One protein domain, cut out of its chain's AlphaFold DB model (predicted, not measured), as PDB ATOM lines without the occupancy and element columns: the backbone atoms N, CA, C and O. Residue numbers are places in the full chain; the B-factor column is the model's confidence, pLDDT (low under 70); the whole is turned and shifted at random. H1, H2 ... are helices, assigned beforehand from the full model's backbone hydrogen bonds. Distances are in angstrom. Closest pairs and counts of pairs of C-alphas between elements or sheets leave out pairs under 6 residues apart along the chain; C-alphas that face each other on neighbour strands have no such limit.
ATOM      1  N   VAL A   2     108.310 116.351 128.220       23.22
ATOM      2  CA  VAL A   2     108.043 116.961 129.525       23.22
ATOM      3  C   VAL A   2     107.269 118.236 129.226       23.22
ATOM      4  O   VAL A   2     107.831 119.184 128.684       23.22
ATOM      5  N   ARG A   3     105.957 118.227 129.486       26.98
ATOM      6  CA  ARG A   3     105.208 119.470 129.647       26.98
ATOM      7  C   ARG A   3     105.847 120.163 130.842       26.98
ATOM      8  O   ARG A   3     105.564 119.805 131.981       26.98
ATOM      9  N   LEU A   4     106.737 121.118 130.581       27.33
ATOM     10  CA  LEU A   4     106.886 122.225 131.505       27.33
ATOM     11  C   LEU A   4     105.477 122.806 131.648       27.33
ATOM     12  O   LEU A   4     104.983 123.462 130.733       27.33
ATOM     13  N   ASN A   5     104.817 122.513 132.768       29.80
ATOM     14  CA  ASN A   5     103.700 123.307 133.258       29.80
ATOM     15  C   ASN A   5     104.276 124.663 133.682       29.80
ATOM     16  O   ASN A   5     104.343 124.991 134.861       29.80
ATOM     17  N   ILE A   6     104.746 125.441 132.708       32.72
ATOM     18  CA  ILE A   6     104.722 126.888 132.837       32.72
ATOM     19  C   ILE A   6     103.233 127.196 132.772       32.72
ATOM     20  O   ILE A   6     102.624 127.135 131.704       32.72
ATOM     21  N   ILE A   7     102.625 127.394 133.938       37.84
ATOM     22  CA  ILE A   7     101.281 127.949 134.043       37.84
ATOM     23  C   ILE A   7     101.406 129.353 133.448       37.84
ATOM     24  O   ILE A   7     101.902 130.272 134.096       37.84
ATOM     25  N   PHE A   8     101.086 129.496 132.161       47.84
ATOM     26  CA  PHE A   8     101.034 130.792 131.497       47.84
ATOM     27  C   PHE A   8      99.802 131.520 132.026       47.84
ATOM     28  O   PHE A   8      98.725 131.440 131.441       47.84
ATOM     29  N   LEU A   9      99.952 132.194 133.166       63.50
ATOM     30  CA  LEU A   9      98.934 133.108 133.657       63.50
ATOM     31  C   LEU A   9      98.939 134.339 132.746       63.50
ATOM     32  O   LEU A   9      99.939 135.050 132.651       63.50
ATOM     33  N   SER A  10      97.836 134.552 132.030       69.38
ATOM     34  CA  SER A  10      97.628 135.755 131.228       69.38
ATOM     35  C   SER A  10      96.795 136.753 132.027       69.38
ATOM     36  O   SER A  10      95.686 136.439 132.462       69.38
ATOM     37  N   ASP A  11      97.334 137.953 132.242       75.00
ATOM     38  CA  ASP A  11      96.659 138.988 133.022       75.00
ATOM     39  C   ASP A  11      95.478 139.591 132.254       75.00
ATOM     40  O   ASP A  11      95.636 140.256 131.228       75.00
ATOM     41  N   CYS A  12      94.279 139.426 132.810       75.56
ATOM     42  CA  CYS A  12      93.036 139.922 132.216       75.56
ATOM     43  C   CYS A  12      92.720 141.381 132.586       75.56
ATOM     44  O   CYS A  12      91.812 141.967 132.003       75.56
ATOM     45  N   TYR A  13      93.460 141.979 133.533       81.62
ATOM     46  CA  TYR A  13      93.248 143.357 134.022       81.62
ATOM     47  C   TYR A  13      91.821 143.638 134.533       81.62
ATOM     48  O   TYR A  13      91.339 144.768 134.480       81.62
ATOM     49  N   ILE A  14      91.153 142.608 135.046       85.25
ATOM     50  CA  ILE A  14      89.876 142.735 135.745       85.25
ATOM     51  C   ILE A  14      90.181 142.591 137.231       85.25
ATOM     52  O   ILE A  14      90.589 141.522 137.679       85.25
ATOM     53  N   ASP A  15      90.008 143.679 137.973       85.94
ATOM     54  CA  ASP A  15      90.270 143.746 139.405       85.94
ATOM     55  C   ASP A  15      88.971 144.046 140.152       85.94
ATOM     56  O   ASP A  15      88.282 145.025 139.862       85.94
ATOM     57  N   ILE A  16      88.630 143.189 141.114       88.88
ATOM     58  CA  ILE A  16      87.503 143.399 142.025       88.88
ATOM     59  C   ILE A  16      88.091 143.906 143.338       88.88
ATOM     60  O   ILE A  16      88.790 143.176 144.039       88.88
ATOM     61  N   CYS A  17      87.838 145.175 143.652       87.31
ATOM     62  CA  CYS A  17      88.455 145.861 144.782       87.31
ATOM     63  C   CYS A  17      87.429 146.228 145.860       87.31
ATOM     64  O   CYS A  17      86.288 146.587 145.563       87.31
ATOM     65  N   SER A  18      87.864 146.203 147.122       88.69
ATOM     66  CA  SER A  18      87.137 146.831 148.224       88.69
ATOM     67  C   SER A  18      87.249 148.363 148.125       88.69
ATOM     68  O   SER A  18      88.211 148.879 147.547       88.69
ATOM     69  N   PRO A  19      86.312 149.133 148.712       87.81
ATOM     70  CA  PRO A  19      86.390 150.596 148.703       87.81
ATOM     71  C   PRO A  19      87.623 151.148 149.441       87.81
ATOM     72  O   PRO A  19      87.991 152.299 149.226       87.81
ATOM     73  N   GLU A  20      88.288 150.340 150.271       85.19
ATOM     74  CA  GLU A  20      89.520 150.706 150.987       85.19
ATOM     75  C   GLU A  20      90.690 150.964 150.031       85.19
ATOM     76  O   GLU A  20      91.544 151.802 150.312       85.19
ATOM     77  N   VAL A  21      90.685 150.324 148.855       86.19
ATOM     78  CA  VAL A  21      91.682 150.574 147.807       86.19
ATOM     79  C   VAL A  21      91.681 152.044 147.387       86.19
ATOM     80  O   VAL A  21      92.747 152.625 147.209       86.19
ATOM     81  N   LEU A  22      90.512 152.686 147.304       85.50
ATOM     82  CA  LEU A  22      90.422 154.106 146.947       85.50
ATOM     83  C   LEU A  22      91.051 155.014 148.012       85.50
ATOM     84  O   LEU A  22      91.681 156.008 147.661       85.50
ATOM     85  N   SER A  23      90.922 154.668 149.298       85.50
ATOM     86  CA  SER A  23      91.589 155.393 150.387       85.50
ATOM     87  C   SER A  23      93.108 155.248 150.310       85.50
ATOM     88  O   SER A  23      93.822 156.230 150.463       85.50
ATOM     89  N   LEU A  24      93.607 154.059 149.966       83.50
ATOM     90  CA  LEU A  24      95.044 153.822 149.794       83.50
ATOM     91  C   LEU A  24      95.641 154.607 148.621       83.50
ATOM     92  O   LEU A  24      96.786 155.043 148.711       83.50
ATOM     93  N   PHE A  25      94.874 154.809 147.548       84.25
ATOM     94  CA  PHE A  25      95.263 155.690 146.443       84.25
ATOM     95  C   PHE A  25      95.228 157.172 146.823       84.25
ATOM     96  O   PHE A  25      96.010 157.952 146.288       84.25
ATOM     97  N   TYR A  26      94.326 157.570 147.722       84.06
ATOM     98  CA  TYR A  26      94.281 158.942 148.223       84.06
ATOM     99  C   TYR A  26      95.480 159.258 149.123       84.06
ATOM    100  O   TYR A  26      96.045 160.343 149.027       84.06
ATOM    101  N   ASP A  27      95.878 158.307 149.967       84.25
ATOM    102  CA  ASP A  27      96.984 158.494 150.907       84.25
ATOM    103  C   ASP A  27      98.361 158.369 150.223       84.25
ATOM    104  O   ASP A  27      99.311 159.039 150.628       84.25
ATOM    105  N   ASN A  28      98.470 157.555 149.162       80.38
ATOM    106  CA  ASN A  28      99.722 157.308 148.440       80.38
ATOM    107  C   ASN A  28      99.679 157.859 147.007       80.38
ATOM    108  O   ASN A  28      99.245 157.189 146.068       80.38
ATOM    109  N   PHE A  29     100.213 159.067 146.825       79.75
ATOM    110  CA  PHE A  29     100.250 159.757 145.528       79.75
ATOM    111  C   PHE A  29     101.222 159.138 144.504       79.75
ATOM    112  O   PHE A  29     101.117 159.420 143.311       79.75
ATOM    113  N   ASP A  30     102.140 158.273 144.942       81.88
ATOM    114  CA  ASP A  30     103.172 157.672 144.084       81.88
ATOM    115  C   ASP A  30     102.640 156.525 143.200       81.88
ATOM    116  O   ASP A  30     103.309 156.060 142.270       81.88
ATOM    117  N   TYR A  31     101.421 156.043 143.456       80.81
ATOM    118  CA  TYR A  31     100.827 154.945 142.699       80.81
ATOM    119  C   TYR A  31     100.199 155.426 141.383       80.81
ATOM    120  O   TYR A  31      99.011 155.727 141.311       80.81
ATOM    121  N   GLN A  32     100.980 155.416 140.298       79.44
ATOM    122  CA  GLN A  32     100.480 155.754 138.953       79.44
ATOM    123  C   GLN A  32      99.892 154.559 138.184       79.44
ATOM    124  O   GLN A  32      98.966 154.713 137.392       79.44
ATOM    125  N   GLN A  33     100.425 153.349 138.394       75.62
ATOM    126  CA  GLN A  33      99.945 152.123 137.744       75.62
ATOM    127  C   GLN A  33      99.582 151.061 138.777       75.62
ATOM    128  O   GLN A  33     100.393 150.718 139.641       75.62
ATOM    129  N   LEU A  34      98.396 150.470 138.612       78.31
ATOM    130  CA  LEU A  34      97.835 149.490 139.543       78.31
ATOM    131  C   LEU A  34      98.728 148.241 139.700       78.31
ATOM    132  O   LEU A  34      99.012 147.797 140.806       78.31
ATOM    133  N   ARG A  35      99.235 147.674 138.600       77.31
ATOM    134  CA  ARG A  35     100.026 146.429 138.657       77.31
ATOM    135  C   ARG A  35     101.485 146.643 139.055       77.31
ATOM    136  O   ARG A  35     102.026 145.853 139.817       77.31
ATOM    137  N   ARG A  36     102.136 147.692 138.540       76.50
ATOM    138  CA  ARG A  36     103.577 147.909 138.768       76.50
ATOM    139  C   ARG A  36     103.879 148.563 140.110       76.50
ATOM    140  O   ARG A  36     104.842 148.167 140.760       76.50
ATOM    141  N   HIS A  37     103.081 149.552 140.503       79.62
ATOM    142  CA  HIS A  37     103.350 150.357 141.694       79.62
ATOM    143  C   HIS A  37     102.486 149.925 142.873       79.62
ATOM    144  O   HIS A  37     103.025 149.662 143.938       79.62
ATOM    145  N   PHE A  38     101.176 149.768 142.672       82.69
ATOM    146  CA  PHE A  38     100.260 149.475 143.776       82.69
ATOM    147  C   PHE A  38     100.392 148.036 144.303       82.69
ATOM    148  O   PHE A  38     100.612 147.855 145.494       82.69
ATOM    149  N   VAL A  39     100.369 147.007 143.441       82.94
ATOM    150  CA  VAL A  39     100.566 145.609 143.896       82.94
ATOM    151  C   VAL A  39     101.943 145.419 144.539       82.94
ATOM    152  O   VAL A  39     102.052 144.780 145.581       82.94
ATOM    153  N   LYS A  40     102.998 146.001 143.955       81.69
ATOM    154  CA  LYS A  40     104.348 145.933 144.527       81.69
ATOM    155  C   LYS A  40     104.441 146.677 145.860       81.69
ATOM    156  O   LYS A  40     105.053 146.150 146.778       81.69
ATOM    157  N   GLY A  41     103.847 147.866 145.961       81.75
ATOM    158  CA  GLY A  41     103.816 148.658 147.191       81.75
ATOM    159  C   GLY A  41     103.135 147.901 148.326       81.75
ATOM    160  O   GLY A  41     103.741 147.692 149.368       81.75
ATOM    161  N   LEU A  42     101.945 147.353 148.071       81.69
ATOM    162  CA  LEU A  42     101.200 146.588 149.073       81.69
ATOM    163  C   LEU A  42     101.883 145.293 149.518       81.69
ATOM    164  O   LEU A  42     101.704 144.885 150.660       81.69
ATOM    165  N   LEU A  43     102.642 144.632 148.639       81.50
ATOM    166  CA  LEU A  43     103.402 143.433 149.005       81.50
ATOM    167  C   LEU A  43     104.669 143.747 149.811       81.50
ATOM    168  O   LEU A  43     105.197 142.851 150.463       81.50
ATOM    169  N   VAL A  44     105.179 144.977 149.728       82.06
ATOM    170  CA  VAL A  44     106.345 145.437 150.498       82.06
ATOM    171  C   VAL A  44     105.920 146.016 151.854       82.06
ATOM    172  O   VAL A  44     106.700 145.986 152.803       82.06
ATOM    173  N   ASP A  45     104.690 146.519 151.964       75.31
ATOM    174  CA  ASP A  45     104.179 147.135 153.186       75.31
ATOM    175  C   ASP A  45     103.767 146.094 154.244       75.31
ATOM    176  O   ASP A  45     102.611 145.682 154.349       75.31
ATOM    177  N   ASP A  46     104.705 145.744 155.125       63.78
ATOM    178  CA  ASP A  46     104.478 144.823 156.255       63.78
ATOM    179  C   ASP A  46     103.547 145.387 157.352       63.78
ATOM    180  O   ASP A  46     103.091 144.662 158.237       63.78
ATOM    181  N   ILE A  47     103.273 146.696 157.335       64.19
ATOM    182  CA  ILE A  47     102.633 147.412 158.453       64.19
ATOM    183  C   ILE A  47     101.102 147.301 158.411       64.19
ATOM    184  O   ILE A  47     100.462 147.195 159.456       64.19
ATOM    185  N   MET A  48     100.507 147.340 157.217       68.56
ATOM    186  CA  MET A  48      99.048 147.397 157.052       68.56
ATOM    187  C   MET A  48      98.398 146.013 156.895       68.56
ATOM    188  O   MET A  48      97.206 145.864 157.157       68.56
ATOM    189  N   GLY A  49      99.161 144.990 156.491       70.31
ATOM    190  CA  GLY A  49      98.690 143.601 156.440       70.31
ATOM    191  C   GLY A  49      97.564 143.323 155.433       70.31
ATOM    192  O   GLY A  49      96.848 142.328 155.583       70.31
ATOM    193  N   TYR A  50      97.384 144.176 154.417       79.94
ATOM    194  CA  TYR A  50      96.405 143.940 153.357       79.94
ATOM    195  C   TYR A  50      96.791 142.717 152.525       79.94
ATOM    196  O   TYR A  50      97.949 142.523 152.161       79.94
ATOM    197  N   LYS A  51      95.799 141.884 152.204       82.56
ATOM    198  CA  LYS A  51      95.988 140.670 151.404       82.56
ATOM    199  C   LYS A  51      95.393 140.864 150.021       82.56
ATOM    200  O   LYS A  51      94.266 141.337 149.889       82.56
ATOM    201  N   ILE A  52      96.145 140.460 149.003       84.75
ATOM    202  CA  ILE A  52      95.689 140.420 147.614       84.75
ATOM    203  C   ILE A  52      95.318 138.974 147.296       84.75
ATOM    204  O   ILE A  52      96.092 138.058 147.569       84.75
ATOM    205  N   PHE A  53      94.136 138.777 146.720       84.62
ATOM    206  CA  PHE A  53      93.658 137.471 146.286       84.62
ATOM    207  C   PHE A  53      93.740 137.368 144.764       84.62
ATOM    208  O   PHE A  53      93.428 138.325 144.055       84.62
ATOM    209  N   THR A  54      94.147 136.205 144.262       84.19
ATOM    210  CA  THR A  54      94.187 135.895 142.830       84.19
ATOM    211  C   THR A  54      93.235 134.744 142.534       84.19
ATOM    212  O   THR A  54      93.262 133.716 143.206       84.19
ATOM    213  N   HIS A  55      92.380 134.922 141.528       84.00
ATOM    214  CA  HIS A  55      91.447 133.897 141.071       84.00
ATOM    215  C   HIS A  55      91.867 133.411 139.681       84.00
ATOM    216  O   HIS A  55      91.860 134.183 138.721       84.00
ATOM    217  N   GLU A  56      92.235 132.135 139.575       84.69
ATOM    218  CA  GLU A  56      92.589 131.511 138.301       84.69
ATOM    219  C   GLU A  56      91.325 131.064 137.560       84.69
ATOM    220  O   GLU A  56      90.474 130.360 138.099       84.69
ATOM    221  N   ILE A  57      91.209 131.461 136.296       81.50
ATOM    222  CA  ILE A  57      90.123 131.034 135.419       81.50
ATOM    223  C   ILE A  57      90.667 129.947 134.490       81.50
ATOM    224  O   ILE A  57      91.477 130.230 133.615       81.50
ATOM    225  N   GLN A  58      90.198 128.708 134.658       77.44
ATOM    226  CA  GLN A  58      90.669 127.570 133.854       77.44
ATOM    227  C   GLN A  58      89.831 127.304 132.597       77.44
ATOM    228  O   GLN A  58      90.349 126.786 131.612       77.44
ATOM    229  N   SER A  59      88.534 127.637 132.620       77.12
ATOM    230  CA  SER A  59      87.593 127.240 131.558       77.12
ATOM    231  C   SER A  59      87.029 128.395 130.727       77.12
ATOM    232  O   SER A  59      86.409 128.133 129.698       77.12
ATOM    233  N   SER A  60      87.194 129.648 131.155       82.44
ATOM    234  CA  SER A  60      86.622 130.804 130.453       82.44
ATOM    235  C   SER A  60      87.710 131.627 129.780       82.44
ATOM    236  O   SER A  60      88.818 131.749 130.298       82.44
ATOM    237  N   TYR A  61      87.385 132.199 128.624       85.06
ATOM    238  CA  TYR A  61      88.289 133.092 127.918       85.06
ATOM    239  C   TYR A  61      88.219 134.494 128.520       85.06
ATOM    240  O   TYR A  61      87.147 135.098 128.582       85.06
TER     241      TYR A  61
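What this domain is: This is residues 2 to 61 of the 510 residues of the protein "eIF-2B GDP-GTP exchange factor subunit epsilon" of Kingdonia uniflora (UniProt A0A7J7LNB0). There is little regular structure: two short helices, H1 then H2, lie near each other toward one end of a rod, and two long unnamed stretches, residues 2 to 19 and 45 to 61, run between them and the other end. Residues 2 to 8 stick out at that far end. The printed part has 60 residues, 19 of them in named helices, with no named strand; its class is all helix. It is loose, with a radius of gyration of the C-alphas of 14.6 A and spans of 47 by 22 by 20 A.

How they stand to each other: After residues 2 to 19 comes H1, residues 20 to 27, then a short link of 6 residues and H2, residues 34 to 44. H1 and H2 are near each other, with 5 pairs of C-alphas within 10 A, the closest 8.4 A apart. Every O i to N i+4 pair is within hydrogen-bond range in H1, and 5 of 7 in H2.

Where its parts are: H1 begins at C-alpha 20 (89.520, 150.706, 150.987) and is 10.8 A long. H2 is 14.5 A long and ends at C-alpha 44 (106.345, 145.437, 150.498).

The domain as a whole: The C-alphas farthest apart, Val 2 and Asp 27, are 48.0 A apart. The printed part has no cut. Residues 2 to 10 and 46 to 48 have pLDDT under 70.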